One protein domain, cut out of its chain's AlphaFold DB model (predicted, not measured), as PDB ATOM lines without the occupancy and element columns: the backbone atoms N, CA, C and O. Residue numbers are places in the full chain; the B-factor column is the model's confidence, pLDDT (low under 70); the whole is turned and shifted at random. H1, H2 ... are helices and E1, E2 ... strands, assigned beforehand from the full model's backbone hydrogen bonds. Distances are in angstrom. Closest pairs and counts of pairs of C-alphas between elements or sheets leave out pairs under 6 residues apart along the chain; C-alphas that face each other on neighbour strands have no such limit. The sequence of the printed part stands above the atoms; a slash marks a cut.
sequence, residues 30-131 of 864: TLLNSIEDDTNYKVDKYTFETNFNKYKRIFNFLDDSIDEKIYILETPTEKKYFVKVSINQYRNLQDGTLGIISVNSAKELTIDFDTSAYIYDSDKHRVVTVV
ATOM      1  N   THR A  30      -9.588 -24.414  33.990       81.44
ATOM      2  CA  THR A  30      -8.848 -23.479  33.126       81.44
ATOM      3  C   THR A  30      -7.377 -23.905  33.049       81.44
ATOM      4  O   THR A  30      -6.778 -24.246  34.070       81.44
ATOM      5  N   LEU A  31      -6.766 -23.864  31.859       85.19
ATOM      6  CA  LEU A  31      -5.340 -24.155  31.662       85.19
ATOM      7  C   LEU A  31      -4.500 -22.869  31.723       85.19
ATOM      8  O   LEU A  31      -4.758 -21.914  30.990       85.19
ATOM      9  N   LEU A  32      -3.481 -22.855  32.582       86.69
ATOM     10  CA  LEU A  32      -2.552 -21.737  32.757       86.69
ATOM     11  C   LEU A  32      -1.140 -22.157  32.344       86.69
ATOM     12  O   LEU A  32      -0.699 -23.245  32.725       86.69
ATOM     13  N   ASN A  33      -0.437 -21.287  31.615       87.25
ATOM     14  CA  ASN A  33       0.962 -21.473  31.229       87.25
ATOM     15  C   ASN A  33       1.876 -20.527  32.014       87.25
ATOM     16  O   ASN A  33       1.622 -19.327  32.087       87.25
ATOM     17  N   SER A  34       2.946 -21.052  32.600       86.44
ATOM     18  CA  SER A  34       3.965 -20.269  33.296       86.44
ATOM     19  C   SER A  34       4.922 -19.607  32.306       86.44
ATOM     20  O   SER A  34       5.591 -20.287  31.539       86.44
ATOM     21  N   ILE A  35       5.037 -18.275  32.359       84.25
ATOM     22  CA  ILE A  35       5.834 -17.499  31.385       84.25
ATOM     23  C   ILE A  35       7.350 -17.702  31.523       84.25
ATOM     24  O   ILE A  35       8.127 -17.223  30.707       84.25
ATOM     25  N   GLU A  36       7.789 -18.335  32.608       79.94
ATOM     26  CA  GLU A  36       9.206 -18.505  32.911       79.94
ATOM     27  C   GLU A  36       9.794 -19.799  32.339       79.94
ATOM     28  O   GLU A  36      10.970 -19.822  31.963       79.94
ATOM     29  N   ASP A  37       9.002 -20.868  32.360       80.38
ATOM     30  CA  ASP A  37       9.433 -22.245  32.113       80.38
ATOM     31  C   ASP A  37       8.494 -23.013  31.165       80.38
ATOM     32  O   ASP A  37       8.685 -24.213  30.975       80.38
ATOM     33  N   ASP A  38       7.492 -22.340  30.588       76.00
ATOM     34  CA  ASP A  38       6.462 -22.902  29.702       76.00
ATOM     35  C   ASP A  38       5.729 -24.123  30.285       76.00
ATOM     36  O   ASP A  38       5.228 -25.004  29.574       76.00
ATOM     37  N   THR A  39       5.665 -24.205  31.620       82.62
ATOM     38  CA  THR A  39       4.955 -25.289  32.296       82.62
ATOM     39  C   THR A  39       3.463 -24.996  32.401       82.62
ATOM     40  O   THR A  39       3.023 -24.003  32.987       82.62
ATOM     41  N   ASN A  40       2.664 -25.931  31.886       85.31
ATOM     42  CA  ASN A  40       1.209 -25.861  31.920       85.31
ATOM     43  C   ASN A  40       0.631 -26.544  33.163       85.31
ATOM     44  O   ASN A  40       1.062 -27.632  33.552       85.31
ATOM     45  N   TYR A  41      -0.407 -25.955  33.756       88.25
ATOM     46  CA  TYR A  41      -1.191 -26.599  34.809       88.25
ATOM     47  C   TYR A  41      -2.653 -26.163  34.789       88.25
ATOM     48  O   TYR A  41      -2.993 -25.060  34.368       88.25
ATOM     49  N   LYS A  42      -3.523 -27.055  35.262       87.00
ATOM     50  CA  LYS A  42      -4.965 -26.829  35.319       87.00
ATOM     51  C   LYS A  42      -5.391 -26.287  36.676       87.00
ATOM     52  O   LYS A  42      -4.806 -26.643  37.702       87.00
ATOM     53  N   VAL A  43      -6.405 -25.433  36.672       86.19
ATOM     54  CA  VAL A  43      -7.021 -24.847  37.868       86.19
ATOM     55  C   VAL A  43      -8.533 -24.894  37.738       86.19
ATOM     56  O   VAL A  43      -9.032 -24.831  36.627       86.19
ATOM     57  N   ASP A  44      -9.272 -24.973  38.841       87.31
ATOM     58  CA  ASP A  44     -10.738 -24.928  38.796       87.31
ATOM     59  C   ASP A  44     -11.234 -23.609  38.173       87.31
ATOM     60  O   ASP A  44     -10.831 -22.521  38.600       87.31
ATOM     61  N   LYS A  45     -12.101 -23.703  37.158       81.06
ATOM     62  CA  LYS A  45     -12.558 -22.563  36.347       81.06
ATOM     63  C   LYS A  45     -13.339 -21.554  37.180       81.06
ATOM     64  O   LYS A  45     -13.084 -20.355  37.091       81.06
ATOM     65  N   TYR A  46     -14.228 -22.031  38.054       79.12
ATOM     66  CA  TYR A  46     -15.003 -21.163  38.939       79.12
ATOM     67  C   TYR A  46     -14.086 -20.379  39.883       79.12
ATOM     68  O   TYR A  46     -14.208 -19.162  40.014       79.12
ATOM     69  N   THR A  47     -13.115 -21.052  40.496       82.81
ATOM     70  CA  THR A  47     -12.122 -20.422  41.372       82.81
ATOM     71  C   THR A  47     -11.254 -19.426  40.605       82.81
ATOM     72  O   THR A  47     -10.963 -18.348  41.118       82.81
ATOM     73  N   PHE A  48     -10.864 -19.746  39.371       84.44
ATOM     74  CA  PHE A  48     -10.092 -18.856  38.507       84.44
ATOM     75  C   PHE A  48     -10.838 -17.569  38.127       84.44
ATOM     76  O   PHE A  48     -10.254 -16.483  38.113       84.44
ATOM     77  N   GLU A  49     -12.130 -17.685  37.831       79.25
ATOM     78  CA  GLU A  49     -12.970 -16.559  37.420       79.25
ATOM     79  C   GLU A  49     -13.475 -15.722  38.602       79.25
ATOM     80  O   GLU A  49     -13.779 -14.546  38.418       79.25
ATOM     81  N   THR A  50     -13.548 -16.286  39.815       77.50
ATOM     82  CA  THR A  50     -14.130 -15.599  40.987       77.50
ATOM     83  C   THR A  50     -13.119 -15.191  42.058       77.50
ATOM     84  O   THR A  50     -13.343 -14.204  42.763       77.50
ATOM     85  N   ASN A  51     -11.991 -15.895  42.205       83.62
ATOM     86  CA  ASN A  51     -10.999 -15.612  43.245       83.62
ATOM     87  C   ASN A  51      -9.860 -14.722  42.724       83.62
ATOM     88  O   ASN A  51      -8.728 -15.164  42.517       83.62
ATOM     89  N   PHE A  52     -10.157 -13.432  42.575       80.25
ATOM     90  CA  PHE A  52      -9.207 -12.415  42.106       80.25
ATOM     91  C   PHE A  52      -8.036 -12.139  43.065       80.25
ATOM     92  O   PHE A  52      -7.060 -11.508  42.666       80.25
ATOM     93  N   ASN A  53      -8.110 -12.607  44.316       81.38
ATOM     94  CA  ASN A  53      -6.984 -12.534  45.254       81.38
ATOM     95  C   ASN A  53      -5.942 -13.622  44.962       81.38
ATOM     96  O   ASN A  53      -4.740 -13.388  45.093       81.38
ATOM     97  N   LYS A  54      -6.408 -14.805  44.550       86.81
ATOM     98  CA  LYS A  54      -5.556 -15.928  44.157       86.81
ATOM     99  C   LYS A  54      -5.019 -15.771  42.734       86.81
ATOM    100  O   LYS A  54      -3.827 -15.940  42.524       86.81
ATOM    101  N   TYR A  55      -5.882 -15.409  41.785       88.62
ATOM    102  CA  TYR A  55      -5.526 -15.176  40.382       88.62
ATOM    103  C   TYR A  55      -5.640 -13.692  40.060       88.62
ATOM    104  O   TYR A  55      -6.626 -13.212  39.492       88.62
ATOM    105  N   LYS A  56      -4.624 -12.942  40.480       87.44
ATOM    106  CA  LYS A  56      -4.635 -11.487  40.409       87.44
ATOM    107  C   LYS A  56      -4.406 -11.029  38.975       87.44
ATOM    108  O   LYS A  56      -3.392 -11.347  38.357       87.44
ATOM    109  N   ARG A  57      -5.347 -10.251  38.446       86.88
ATOM    110  CA  ARG A  57      -5.226  -9.625  37.126       86.88
ATOM    111  C   ARG A  57      -4.242  -8.464  37.231       86.88
ATOM    112  O   ARG A  57      -4.476  -7.533  37.999       86.88
ATOM    113  N   ILE A  58      -3.137  -8.550  36.497       86.88
ATOM    114  CA  ILE A  58      -2.024  -7.595  36.606       86.88
ATOM    115  C   ILE A  58      -1.924  -6.636  35.417       86.88
ATOM    116  O   ILE A  58      -1.021  -5.810  35.411       86.88
ATOM    117  N   PHE A  59      -2.859  -6.689  34.464       82.38
ATOM    118  CA  PHE A  59      -2.861  -5.836  33.268       82.38
ATOM    119  C   PHE A  59      -2.712  -4.342  33.597       82.38
ATOM    120  O   PHE A  59      -1.844  -3.700  33.031       82.38
ATOM    121  N   ASN A  60      -3.409  -3.825  34.619       80.81
ATOM    122  CA  ASN A  60      -3.260  -2.429  35.064       80.81
ATOM    123  C   ASN A  60      -1.819  -2.064  35.472       80.81
ATOM    124  O   ASN A  60      -1.429  -0.908  35.399       80.81
ATOM    125  N   PHE A  61      -1.029  -3.024  35.964       87.88
ATOM    126  CA  PHE A  61       0.375  -2.782  36.304       87.88
ATOM    127  C   PHE A  61       1.281  -2.857  35.078       87.88
ATOM    128  O   PHE A  61       2.289  -2.160  35.046       87.88
ATOM    129  N   LEU A  62       0.932  -3.704  34.108       84.69
ATOM    130  CA  LEU A  62       1.661  -3.841  32.851       84.69
ATOM    131  C   LEU A  62       1.413  -2.634  31.931       84.69
ATOM    132  O   LEU A  62       2.365  -2.127  31.357       84.69
ATOM    133  N   ASP A  63       0.179  -2.127  31.868       81.38
ATOM    134  CA  ASP A  63      -0.188  -0.925  31.101       81.38
ATOM    135  C   ASP A  63       0.496   0.342  31.647       81.38
ATOM    136  O   ASP A  63       0.858   1.240  30.891       81.38
ATOM    137  N   ASP A  64       0.708   0.398  32.966       78.44
ATOM    138  CA  ASP A  64       1.452   1.461  33.654       78.44
ATOM    139  C   ASP A  64       2.986   1.333  33.491       78.44
ATOM    140  O   ASP A  64       3.734   2.186  33.987       78.44
ATOM    141  N   SER A  65       3.481   0.248  32.881       83.94
ATOM    142  CA  SER A  65       4.915  -0.008  32.722       83.94
ATOM    143  C   SER A  65       5.516   0.870  31.625       83.94
ATOM    144  O   SER A  65       4.932   1.062  30.562       83.94
ATOM    145  N   ILE A  66       6.726   1.382  31.853       85.19
ATOM    146  CA  ILE A  66       7.479   2.155  30.849       85.19
ATOM    147  C   ILE A  66       8.337   1.271  29.932       85.19
ATOM    148  O   ILE A  66       8.965   1.786  29.006       85.19
ATOM    149  N   ASP A  67       8.398  -0.035  30.198       83.81
ATOM    150  CA  ASP A  67       8.981  -1.037  29.309       83.81
ATOM    151  C   ASP A  67       8.148  -2.328  29.251       83.81
ATOM    152  O   ASP A  67       7.445  -2.698  30.192       83.81
ATOM    153  N   GLU A  68       8.226  -3.026  28.115       85.38
ATOM    154  CA  GLU A  68       7.484  -4.264  27.823       85.38
ATOM    155  C   GLU A  68       8.179  -5.499  28.428       85.38
ATOM    156  O   GLU A  68       8.400  -6.517  27.766       85.38
ATOM    157  N   LYS A  69       8.609  -5.388  29.691       88.88
ATOM    158  CA  LYS A  69       9.395  -6.419  30.377       88.88
ATOM    159  C   LYS A  69       8.885  -6.696  31.782       88.88
ATOM    160  O   LYS A  69       8.557  -5.791  32.544       88.88
ATOM    161  N   ILE A  70       8.921  -7.972  32.158       89.62
ATOM    162  CA  ILE A  70       8.750  -8.426  33.538       89.62
ATOM    163  C   ILE A  70      10.122  -8.807  34.096       89.62
ATOM    164  O   ILE A  70      10.838  -9.642  33.543       89.62
ATOM    165  N   TYR A  71      10.477  -8.195  35.219       90.38
ATOM    166  CA  TYR A  71      11.723  -8.409  35.943       90.38
ATOM    167  C   TYR A  71      11.510  -9.402  37.080       90.38
ATOM    168  O   TYR A  71      10.691  -9.176  37.969       90.38
ATOM    169  N   ILE A  72      12.279 -10.484  37.092       89.81
ATOM    170  CA  ILE A  72      12.216 -11.527  38.114       89.81
ATOM    171  C   ILE A  72      13.432 -11.401  39.022       89.81
ATOM    172  O   ILE A  72      14.568 -11.561  38.576       89.81
ATOM    173  N   LEU A  73      13.190 -11.150  40.306       87.06
ATOM    174  CA  LEU A  73      14.204 -11.206  41.350       87.06
ATOM    175  C   LEU A  73      14.054 -12.524  42.108       87.06
ATOM    176  O   LEU A  73      13.054 -12.744  42.794       87.06
ATOM    177  N   GLU A  74      15.054 -13.386  41.992       82.69
ATOM    178  CA  GLU A  74      15.072 -14.691  42.644       82.69
ATOM    179  C   GLU A  74      16.151 -14.725  43.727       82.69
ATOM    180  O   GLU A  74      17.323 -14.434  43.492       82.69
ATOM    181  N   THR A  75      15.736 -15.066  44.941       78.06
ATOM    182  CA  THR A  75      16.605 -15.321  46.089       78.06
ATOM    183  C   THR A  75      16.422 -16.775  46.533       78.06
ATOM    184  O   THR A  75      15.408 -17.385  46.194       78.06
ATOM    185  N   PRO A  76      17.335 -17.349  47.341       72.81
ATOM    186  CA  PRO A  76      17.195 -18.726  47.828       72.81
ATOM    187  C   PRO A  76      15.892 -19.010  48.594       72.81
ATOM    188  O   PRO A  76      15.542 -20.170  48.791       72.81
ATOM    189  N   THR A  77      15.202 -17.968  49.063       72.31
ATOM    190  CA  THR A  77      14.010 -18.068  49.915       72.31
ATOM    191  C   THR A  77      12.758 -17.447  49.303       72.31
ATOM    192  O   THR A  77      11.673 -17.650  49.836       72.31
ATOM    193  N   GLU A  78      12.879 -16.660  48.234       79.81
ATOM    194  CA  GLU A  78      11.762 -15.872  47.710       79.81
ATOM    195  C   GLU A  78      11.966 -15.493  46.243       79.81
ATOM    196  O   GLU A  78      13.074 -15.131  45.835       79.81
ATOM    197  N   LYS A  79      10.871 -15.507  45.480       84.75
ATOM    198  CA  LYS A  79      10.819 -15.097  44.078       84.75
ATOM    199  C   LYS A  79       9.789 -13.989  43.897       84.75
ATOM    200  O   LYS A  79       8.627 -14.155  44.261       84.75
ATOM    201  N   LYS A  80      10.220 -12.850  43.355       88.88
ATOM    202  CA  LYS A  80       9.390 -11.653  43.177       88.88
ATOM    203  C   LYS A  80       9.419 -11.176  41.734       88.88
ATOM    204  O   LYS A  80      10.454 -11.240  41.079       88.88
ATOM    205  N   TYR A  81       8.282 -10.667  41.270       91.69
ATOM    206  CA  TYR A  81       8.085 -10.213  39.895       91.69
ATOM    207  C   TYR A  81       7.779  -8.721  39.898       91.69
ATOM    208  O   TYR A  81       6.963  -8.258  40.697       91.69
ATOM    209  N   PHE A  82       8.422  -7.980  39.006       91.12
ATOM    210  CA  PHE A  82       8.350  -6.531  38.954       91.12
ATOM    211  C   PHE A  82       8.158  -6.019  37.532       91.12
ATOM    212  O   PHE A  82       8.602  -6.642  36.574       91.12
ATOM    213  N   VAL A  83       7.574  -4.833  37.420       90.81
ATOM    214  CA  VAL A  83       7.564  -4.022  36.194       90.81
ATOM    215  C   VAL A  83       8.126  -2.644  36.469       90.81
ATOM    216  O   VAL A  83       8.052  -2.153  37.601       90.81
ATOM    217  N   LYS A  84       8.725  -2.018  35.461       89.62
ATOM    218  CA  LYS A  84       9.375  -0.724  35.627       89.62
ATOM    219  C   LYS A  84       8.369   0.396  35.403       89.62
ATOM    220  O   LYS A  84       7.747   0.473  34.358       89.62
ATOM    221  N   VAL A  85       8.240   1.304  36.366       88.31
ATOM    222  CA  VAL A  85       7.278   2.423  36.286       88.31
ATOM    223  C   VAL A  85       7.984   3.755  36.033       88.31
ATOM    224  O   VAL A  85       7.431   4.662  35.423       88.31
ATOM    225  N   SER A  86       9.228   3.901  36.494       84.50
ATOM    226  CA  SER A  86      10.058   5.073  36.207       84.50
ATOM    227  C   SER A  86      11.547   4.723  36.330       84.50
ATOM    228  O   SER A  86      11.919   3.571  36.575       84.50
ATOM    229  N   ILE A  87      12.438   5.697  36.128       82.31
ATOM    230  CA  ILE A  87      13.887   5.489  36.252       82.31
ATOM    231  C   ILE A  87      14.210   5.007  37.681       82.31
ATOM    232  O   ILE A  87      14.005   5.734  38.647       82.31
ATOM    233  N   ASN A  88      14.744   3.785  37.796       80.75
ATOM    234  CA  ASN A  88      15.078   3.086  39.048       80.75
ATOM    235  C   ASN A  88      13.895   2.754  39.974       80.75
ATOM    236  O   ASN A  88      14.117   2.409  41.135       80.75
ATOM    237  N   GLN A  89      12.657   2.808  39.478       88.38
ATOM    238  CA  GLN A  89      11.466   2.508  40.269       88.38
ATOM    239  C   GLN A  89      10.672   1.359  39.655       88.38
ATOM    240  O   GLN A  89      10.255   1.412  38.496       88.38
ATOM    241  N   TYR A  90      10.439   0.337  40.470       91.62
ATOM    242  CA  TYR A  90       9.840  -0.924  40.065       91.62
ATOM    243  C   TYR A  90       8.628  -1.230  40.933       91.62
ATOM    244  O   TYR A  90       8.663  -1.040  42.148       91.62
ATOM    245  N   ARG A  91       7.551  -1.703  40.313       91.12
ATOM    246  CA  ARG A  91       6.317  -2.097  40.988       91.12
ATOM    247  C   ARG A  91       6.266  -3.610  41.115       91.12
ATOM    248  O   ARG A  91       6.364  -4.304  40.109       91.12
ATOM    249  N   ASN A  92       6.105  -4.110  42.335       90.81
ATOM    250  CA  ASN A  92       5.919  -5.531  42.606       90.81
ATOM    251  C   ASN A  92       4.532  -5.978  42.116       90.81
ATOM    252  O   ASN A  92       3.515  -5.400  42.497       90.81
ATOM    253  N   LEU A  93       4.476  -7.016  41.284       89.00
ATOM    254  CA  LEU A  93       3.229  -7.520  40.703       89.00
ATOM    255  C   LEU A  93       2.330  -8.228  41.735       89.00
ATOM    256  O   LEU A  93       1.105  -8.220  41.590       89.00
ATOM    257  N   GLN A  94       2.904  -8.758  42.820       86.81
ATOM    258  CA  GLN A  94       2.160  -9.446  43.880       86.81
ATOM    259  C   GLN A  94       1.303  -8.481  44.709       86.81
ATOM    260  O   GLN A  94       0.101  -8.690  44.876       86.81
ATOM    261  N   ASP A  95       1.890  -7.394  45.207       85.12
ATOM    262  CA  ASP A  95       1.260  -6.488  46.182       85.12
ATOM    263  C   ASP A  95       1.096  -5.044  45.672       85.12
ATOM    264  O   ASP A  95       0.378  -4.256  46.282       85.12
ATOM    265  N   GLY A  96       1.671  -4.708  44.514       83.94
ATOM    266  CA  GLY A  96       1.613  -3.371  43.919       83.94
ATOM    267  C   GLY A  96       2.565  -2.356  44.558       83.94
ATOM    268  O   GLY A  96       2.522  -1.182  44.190       83.94
ATOM    269  N   THR A  97       3.410  -2.771  45.507       90.31
ATOM    270  CA  THR A  97       4.341  -1.871  46.199       90.31
ATOM    271  C   THR A  97       5.458  -1.400  45.272       90.31
ATOM    272  O   THR A  97       5.913  -2.127  44.386       90.31
ATOM    273  N   LEU A  98       5.895  -0.153  45.464       88.00
ATOM    274  CA  LEU A  98       6.995   0.440  44.708       88.00
ATOM    275  C   LEU A  98       8.306   0.250  45.469       88.00
ATOM    276  O   LEU A  98       8.380   0.510  46.670       88.00
ATOM    277  N   GLY A  99       9.348  -0.159  44.756       82.44
ATOM    278  CA  GLY A  99      10.678  -0.376  45.307       82.44
ATOM    279  C   GLY A  99      11.782  -0.128  44.286       82.44
ATOM    280  O   GLY A  99      11.533   0.160  43.115       82.44
ATOM    281  N   ILE A 100      13.021  -0.239  44.756       82.06
ATOM    282  CA  ILE A 100      14.227  -0.178  43.929       82.06
ATOM    283  C   ILE A 100      14.788  -1.597  43.867       82.06
ATOM    284  O   ILE A 100      15.040  -2.196  44.912       82.06
ATOM    285  N   ILE A 101      14.989  -2.130  42.662       82.50
ATOM    286  CA  ILE A 101      15.642  -3.429  42.455       82.50
ATOM    287  C   ILE A 101      16.992  -3.232  41.762       82.50
ATOM    288  O   ILE A 101      17.172  -2.304  40.974       82.50
ATOM    289  N   SER A 102      17.944  -4.122  42.037       78.38
ATOM    290  CA  SER A 102      19.189  -4.185  41.271       78.38
ATOM    291  C   SER A 102      18.936  -4.952  39.972       78.38
ATOM    292  O   SER A 102      18.765  -6.173  39.985       78.38
ATOM    293  N   VAL A 103      18.899  -4.230  38.849       65.69
ATOM    294  CA  VAL A 103      18.610  -4.791  37.513       65.69
ATOM    295  C   VAL A 103      19.631  -5.860  37.118       65.69
ATOM    296  O   VAL A 103      19.268  -6.869  36.531       65.69
ATOM    297  N   ASN A 104      20.890  -5.709  37.539       71.56
ATOM    298  CA  ASN A 104      21.964  -6.664  37.237       71.56
ATOM    299  C   ASN A 104      21.772  -8.047  37.885       71.56
ATOM    300  O   ASN A 104      22.465  -8.991  37.518       71.56
ATOM    301  N   SER A 105      20.874  -8.166  38.867       72.94
ATOM    302  CA  SER A 105      20.533  -9.429  39.536       72.94
ATOM    303  C   SER A 105      19.145  -9.961  39.166       72.94
ATOM    304  O   SER A 105      18.714 -10.954  39.746       72.94
ATOM    305  N   ALA A 106      18.436  -9.307  38.241       81.88
ATOM    306  CA  ALA A 106      17.100  -9.709  37.818       81.88
ATOM    307  C   ALA A 106      17.133 -10.406  36.449       81.88
ATOM    308  O   ALA A 106      17.842  -9.979  35.539       81.88
ATOM    309  N   LYS A 107      16.337 -11.468  36.292       86.75
ATOM    310  CA  LYS A 107      16.059 -12.087  34.988       86.75
ATOM    311  C   LYS A 107      14.955 -11.291  34.291       86.75
ATOM    312  O   LYS A 107      13.943 -10.982  34.914       86.75
ATOM    313  N   GLU A 108      15.138 -10.971  33.015       88.38
ATOM    314  CA  GLU A 108      14.154 -10.235  32.212       88.38
ATOM    315  C   GLU A 108      13.350 -11.203  31.337       88.38
ATOM    316  O   GLU A 108      13.932 -12.069  30.683       88.38
ATOM    317  N   LEU A 109      12.026 -11.044  31.313       86.06
ATOM    318  CA  LEU A 109      11.125 -11.722  30.379       86.06
ATOM    319  C   LEU A 109      10.371 -10.684  29.550       86.06
ATOM    320  O   LEU A 109       9.831  -9.728  30.108       86.06
ATOM    321  N   THR A 110      10.338 -10.879  28.235       85.44
ATOM    322  CA  THR A 110       9.572 -10.029  27.315       85.44
ATOM    323  C   THR A 110       8.081 -10.331  27.431       85.44
ATOM    324  O   THR A 110       7.675 -11.471  27.662       85.44
ATOM    325  N   ILE A 111       7.259  -9.294  27.302       83.50
ATOM    326  CA  ILE A 111       5.807  -9.424  27.204       83.50
ATOM    327  C   ILE A 111       5.456  -9.665  25.727       83.50
ATOM    328  O   ILE A 111       5.509  -8.747  24.919       83.50
ATOM    329  N   ASP A 112       5.126 -10.911  25.377       76.19
ATOM    330  CA  ASP A 112       4.845 -11.356  24.002       76.19
ATOM    331  C   ASP A 112       3.342 -11.371  23.634       76.19
ATOM    332  O   ASP A 112       2.983 -11.584  22.474       76.19
ATOM    333  N   PHE A 113       2.448 -11.163  24.608       70.75
ATOM    334  CA  PHE A 113       0.988 -11.164  24.433       70.75
ATOM    335  C   PHE A 113       0.361  -9.843  24.907       70.75
ATOM    336  O   PHE A 113       1.024  -9.017  25.529       70.75
ATOM    337  N   ASP A 114      -0.938  -9.654  24.655       74.81
ATOM    338  CA  ASP A 114      -1.692  -8.522  25.210       74.81
ATOM    339  C   ASP A 114      -1.633  -8.518  26.755       74.81
ATOM    340  O   ASP A 114      -1.685  -9.576  27.389       74.81
ATOM    341  N   THR A 115      -1.535  -7.341  27.381       77.50
ATOM    342  CA  THR A 115      -1.324  -7.194  28.838       77.50
ATOM    343  C   THR A 115      -2.451  -7.829  29.655       77.50
ATOM    344  O   THR A 115      -2.230  -8.338  30.760       77.50
ATOM    345  N   SER A 116      -3.653  -7.880  29.076       77.25
ATOM    346  CA  SER A 116      -4.847  -8.545  29.605       77.25
ATOM    347  C   SER A 116      -4.687 -10.063  29.803       77.25
ATOM    348  O   SER A 116      -5.378 -10.651  30.644       77.25
ATOM    349  N   ALA A 117      -3.751 -10.697  29.087       78.81
ATOM    350  CA  ALA A 117      -3.509 -12.137  29.130       78.81
ATOM    351  C   ALA A 117      -2.719 -12.593  30.370       78.81
ATOM    352  O   ALA A 117      -2.734 -13.782  30.696       78.81
ATOM    353  N   TYR A 118      -2.048 -11.671  31.069       86.50
ATOM    354  CA  TYR A 118      -1.131 -11.981  32.164       86.50
ATOM    355  C   TYR A 118      -1.798 -11.908  33.539       86.50
ATOM    356  O   TYR A 118      -2.535 -10.977  33.885       86.50
ATOM    357  N   ILE A 119      -1.499 -12.908  34.364       89.75
ATOM    358  CA  ILE A 119      -2.110 -13.123  35.674       89.75
ATOM    359  C   ILE A 119      -1.018 -13.496  36.663       89.75
ATOM    360  O   ILE A 119      -0.125 -14.273  36.345       89.75
ATOM    361  N   TYR A 120      -1.102 -12.977  37.881       91.44
ATOM    362  CA  TYR A 120      -0.258 -13.418  38.980       91.44
ATOM    363  C   TYR A 120      -0.995 -14.489  39.799       91.44
ATOM    364  O   TYR A 120      -2.040 -14.206  40.386       91.44
ATOM    365  N   ASP A 121      -0.466 -15.716  39.818       90.88
ATOM    366  CA  ASP A 121      -0.917 -16.787  40.717       90.88
ATOM    367  C   ASP A 121      -0.235 -16.600  42.078       90.88
ATOM    368  O   ASP A 121       0.972 -16.826  42.229       90.88
ATOM    369  N   SER A 122      -1.021 -16.170  43.064       86.62
ATOM    370  CA  SER A 122      -0.564 -15.865  44.419       86.62
ATOM    371  C   SER A 122      -0.152 -17.098  45.225       86.62
ATOM    372  O   SER A 122       0.676 -16.956  46.118       86.62
ATOM    373  N   ASP A 123      -0.682 -18.288  44.921       86.88
ATOM    374  CA  ASP A 123      -0.337 -19.524  45.642       86.88
ATOM    375  C   ASP A 123       0.980 -20.104  45.119       86.88
ATOM    376  O   ASP A 123       1.791 -20.645  45.871       86.88
ATOM    377  N   LYS A 124       1.190 -20.002  43.803       86.62
ATOM    378  CA  LYS A 124       2.402 -20.493  43.140       86.62
ATOM    379  C   LYS A 124       3.490 -19.434  42.978       86.62
ATOM    380  O   LYS A 124       4.528 -19.756  42.394       86.62
ATOM    381  N   HIS A 125       3.230 -18.216  43.457       87.81
ATOM    382  CA  HIS A 125       4.096 -17.040  43.392       87.81
ATOM    383  C   HIS A 125       4.723 -16.833  42.012       87.81
ATOM    384  O   HIS A 125       5.940 -16.715  41.902       87.81
ATOM    385  N   ARG A 126       3.911 -16.836  40.947       90.00
ATOM    386  CA  ARG A 126       4.409 -16.709  39.567       90.00
ATOM    387  C   ARG A 126       3.431 -15.998  38.643       90.00
ATOM    388  O   ARG A 126       2.227 -15.994  38.889       90.00
ATOM    389  N   VAL A 127       3.954 -15.449  37.549       89.81
ATOM    390  CA  VAL A 127       3.137 -14.905  36.459       89.81
ATOM    391  C   VAL A 127       2.820 -16.009  35.449       89.81
ATOM    392  O   VAL A 127       3.685 -16.809  35.097       89.81
ATOM    393  N   VAL A 128       1.571 -16.055  35.000       91.19
ATOM    394  CA  VAL A 128       1.059 -17.019  34.026       91.19
ATOM    395  C   VAL A 128       0.203 -16.339  32.967       91.19
ATOM    396  O   VAL A 128      -0.348 -15.265  33.210       91.19
ATOM    397  N   THR A 129       0.052 -16.985  31.816       88.12
ATOM    398  CA  THR A 129      -0.933 -16.631  30.794       88.12
ATOM    399  C   THR A 129      -2.055 -17.659  30.752       88.12
ATOM    400  O   THR A 129      -1.858 -18.843  31.043       88.12
ATOM    401  N   VAL A 130      -3.262 -17.210  30.410       81.00
ATOM    402  CA  VAL A 130      -4.346 -18.142  30.084       81.00
ATOM    403  C   VAL A 130      -4.038 -18.737  28.727       81.00
ATOM    404  O   VAL A 130      -3.915 -18.004  27.747       81.00
ATOM    405  N   VAL A 131      -3.944 -20.060  28.655       72.69
ATOM    406  CA  VAL A 131      -3.912 -20.726  27.359       72.69
ATOM    407  C   VAL A 131      -5.325 -20.626  26.806       72.69
ATOM    408  O   VAL A 131      -6.205 -21.380  27.219       72.69
TER     409      VAL A 131
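This is residues 30 to 131 of the 864 residues of the protein "Tox-MPTase4 domain-containing protein" of Chryseobacterium sp. Leaf404 (UniProt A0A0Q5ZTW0). Two antiparallel sheets stand side by side along the longest axis: a five-stranded one, curled like part of a barrel, with H1 beside its strands, and a four-stranded, strongly twisted one. H2 sits at the junction between them, and the chain crosses to the second sheet after E3 and returns from E7 to E8. The 102 printed residues hold two named helices and nine strands, in the order E1 E2 H1 E3 H2 E4 E5 E6 E7 E8 E9; the sheet orders are E2 E1 E9 E8 E3 and E6 E5 E4 E7. The class is mostly strand; the whole is compact, with a radius of gyration of the C-alphas of 13.1 A, rounded, spanning 39 by 29 by 23 A.

In the larger sheet, E1 is residues 30 to 34, 13.2 A long, from C-alpha 30 at (-8.848, -23.479, 33.126). E2 is residues 40 to 44, E3 55 to 57, E8 118 to 121, and E9 126 to 130, ending at C-alpha 130 at (-4.346, -18.142, 30.084). H1 is residues 45 to 50 and H2 residues 59 to 63. In the other sheet, E4 is residues 69 to 75, 19.4 A; E5, residues 78 to 86, is the longest strand, 24.0 A, from C-alpha 78 at (11.762, -15.872, 47.710); E6 is 89 to 92 and E7 106 to 110.

In the curled sheet, these backbone pairs of neighbour strands are within hydrogen-bond range: N 32 and O 41 of the hairpin E1 and E2 at 2.9 A, N 129 and O 33 of E9 and E1 at 2.8 A, N 128 and O 119 of the hairpin E8 and E9 at 2.8 A, and N 56 and O 120 of E3 and E8 at 2.9 A. H1 is on this sheet, at the sheet's level, with a height over the sheet of 3.0 A from a plane fitted to 6 C-alphas; the C-alphas of Thr 30 and Lys 45, its closest to E1, are 5.0 A apart. H2 only grazes the other sheet with residues 61 to 63, and is only just not on the curled one, with 4 pairs of C-alphas within 10 A. E4 E5 E6 form a meander, each strand the antiparallel neighbour of the one before; with E7 beside E4 they form a Greek key. N 73 and O 80 of E4 and E5 are 2.8 A apart, N 91 and O 83 of E6 and E5 2.8 A, N 72 and O 107 of E4 and E7 2.8 A. E5 is staggered, pairing with E4 over residues 78 to 82 and with E6 over 82 to 86. Between the sheets, the closest C-alphas of E5 and E9 are those of Tyr 81 and Arg 126, 7.5 A apart. In H1 and H2 every O i to N i+4 pair is within hydrogen-bond range.

The C-alphas of Tyr 46 and Asn 104 are the two farthest apart, 39.7 A. The printed part has no cut. The link E6 to E7, residues 93 to 105, is long; residues 98 to 99 in it pair antiparallel with residues 90 to 91 of E6. The mean pLDDT of the printed part is 84.1, and residue 103 is under 70.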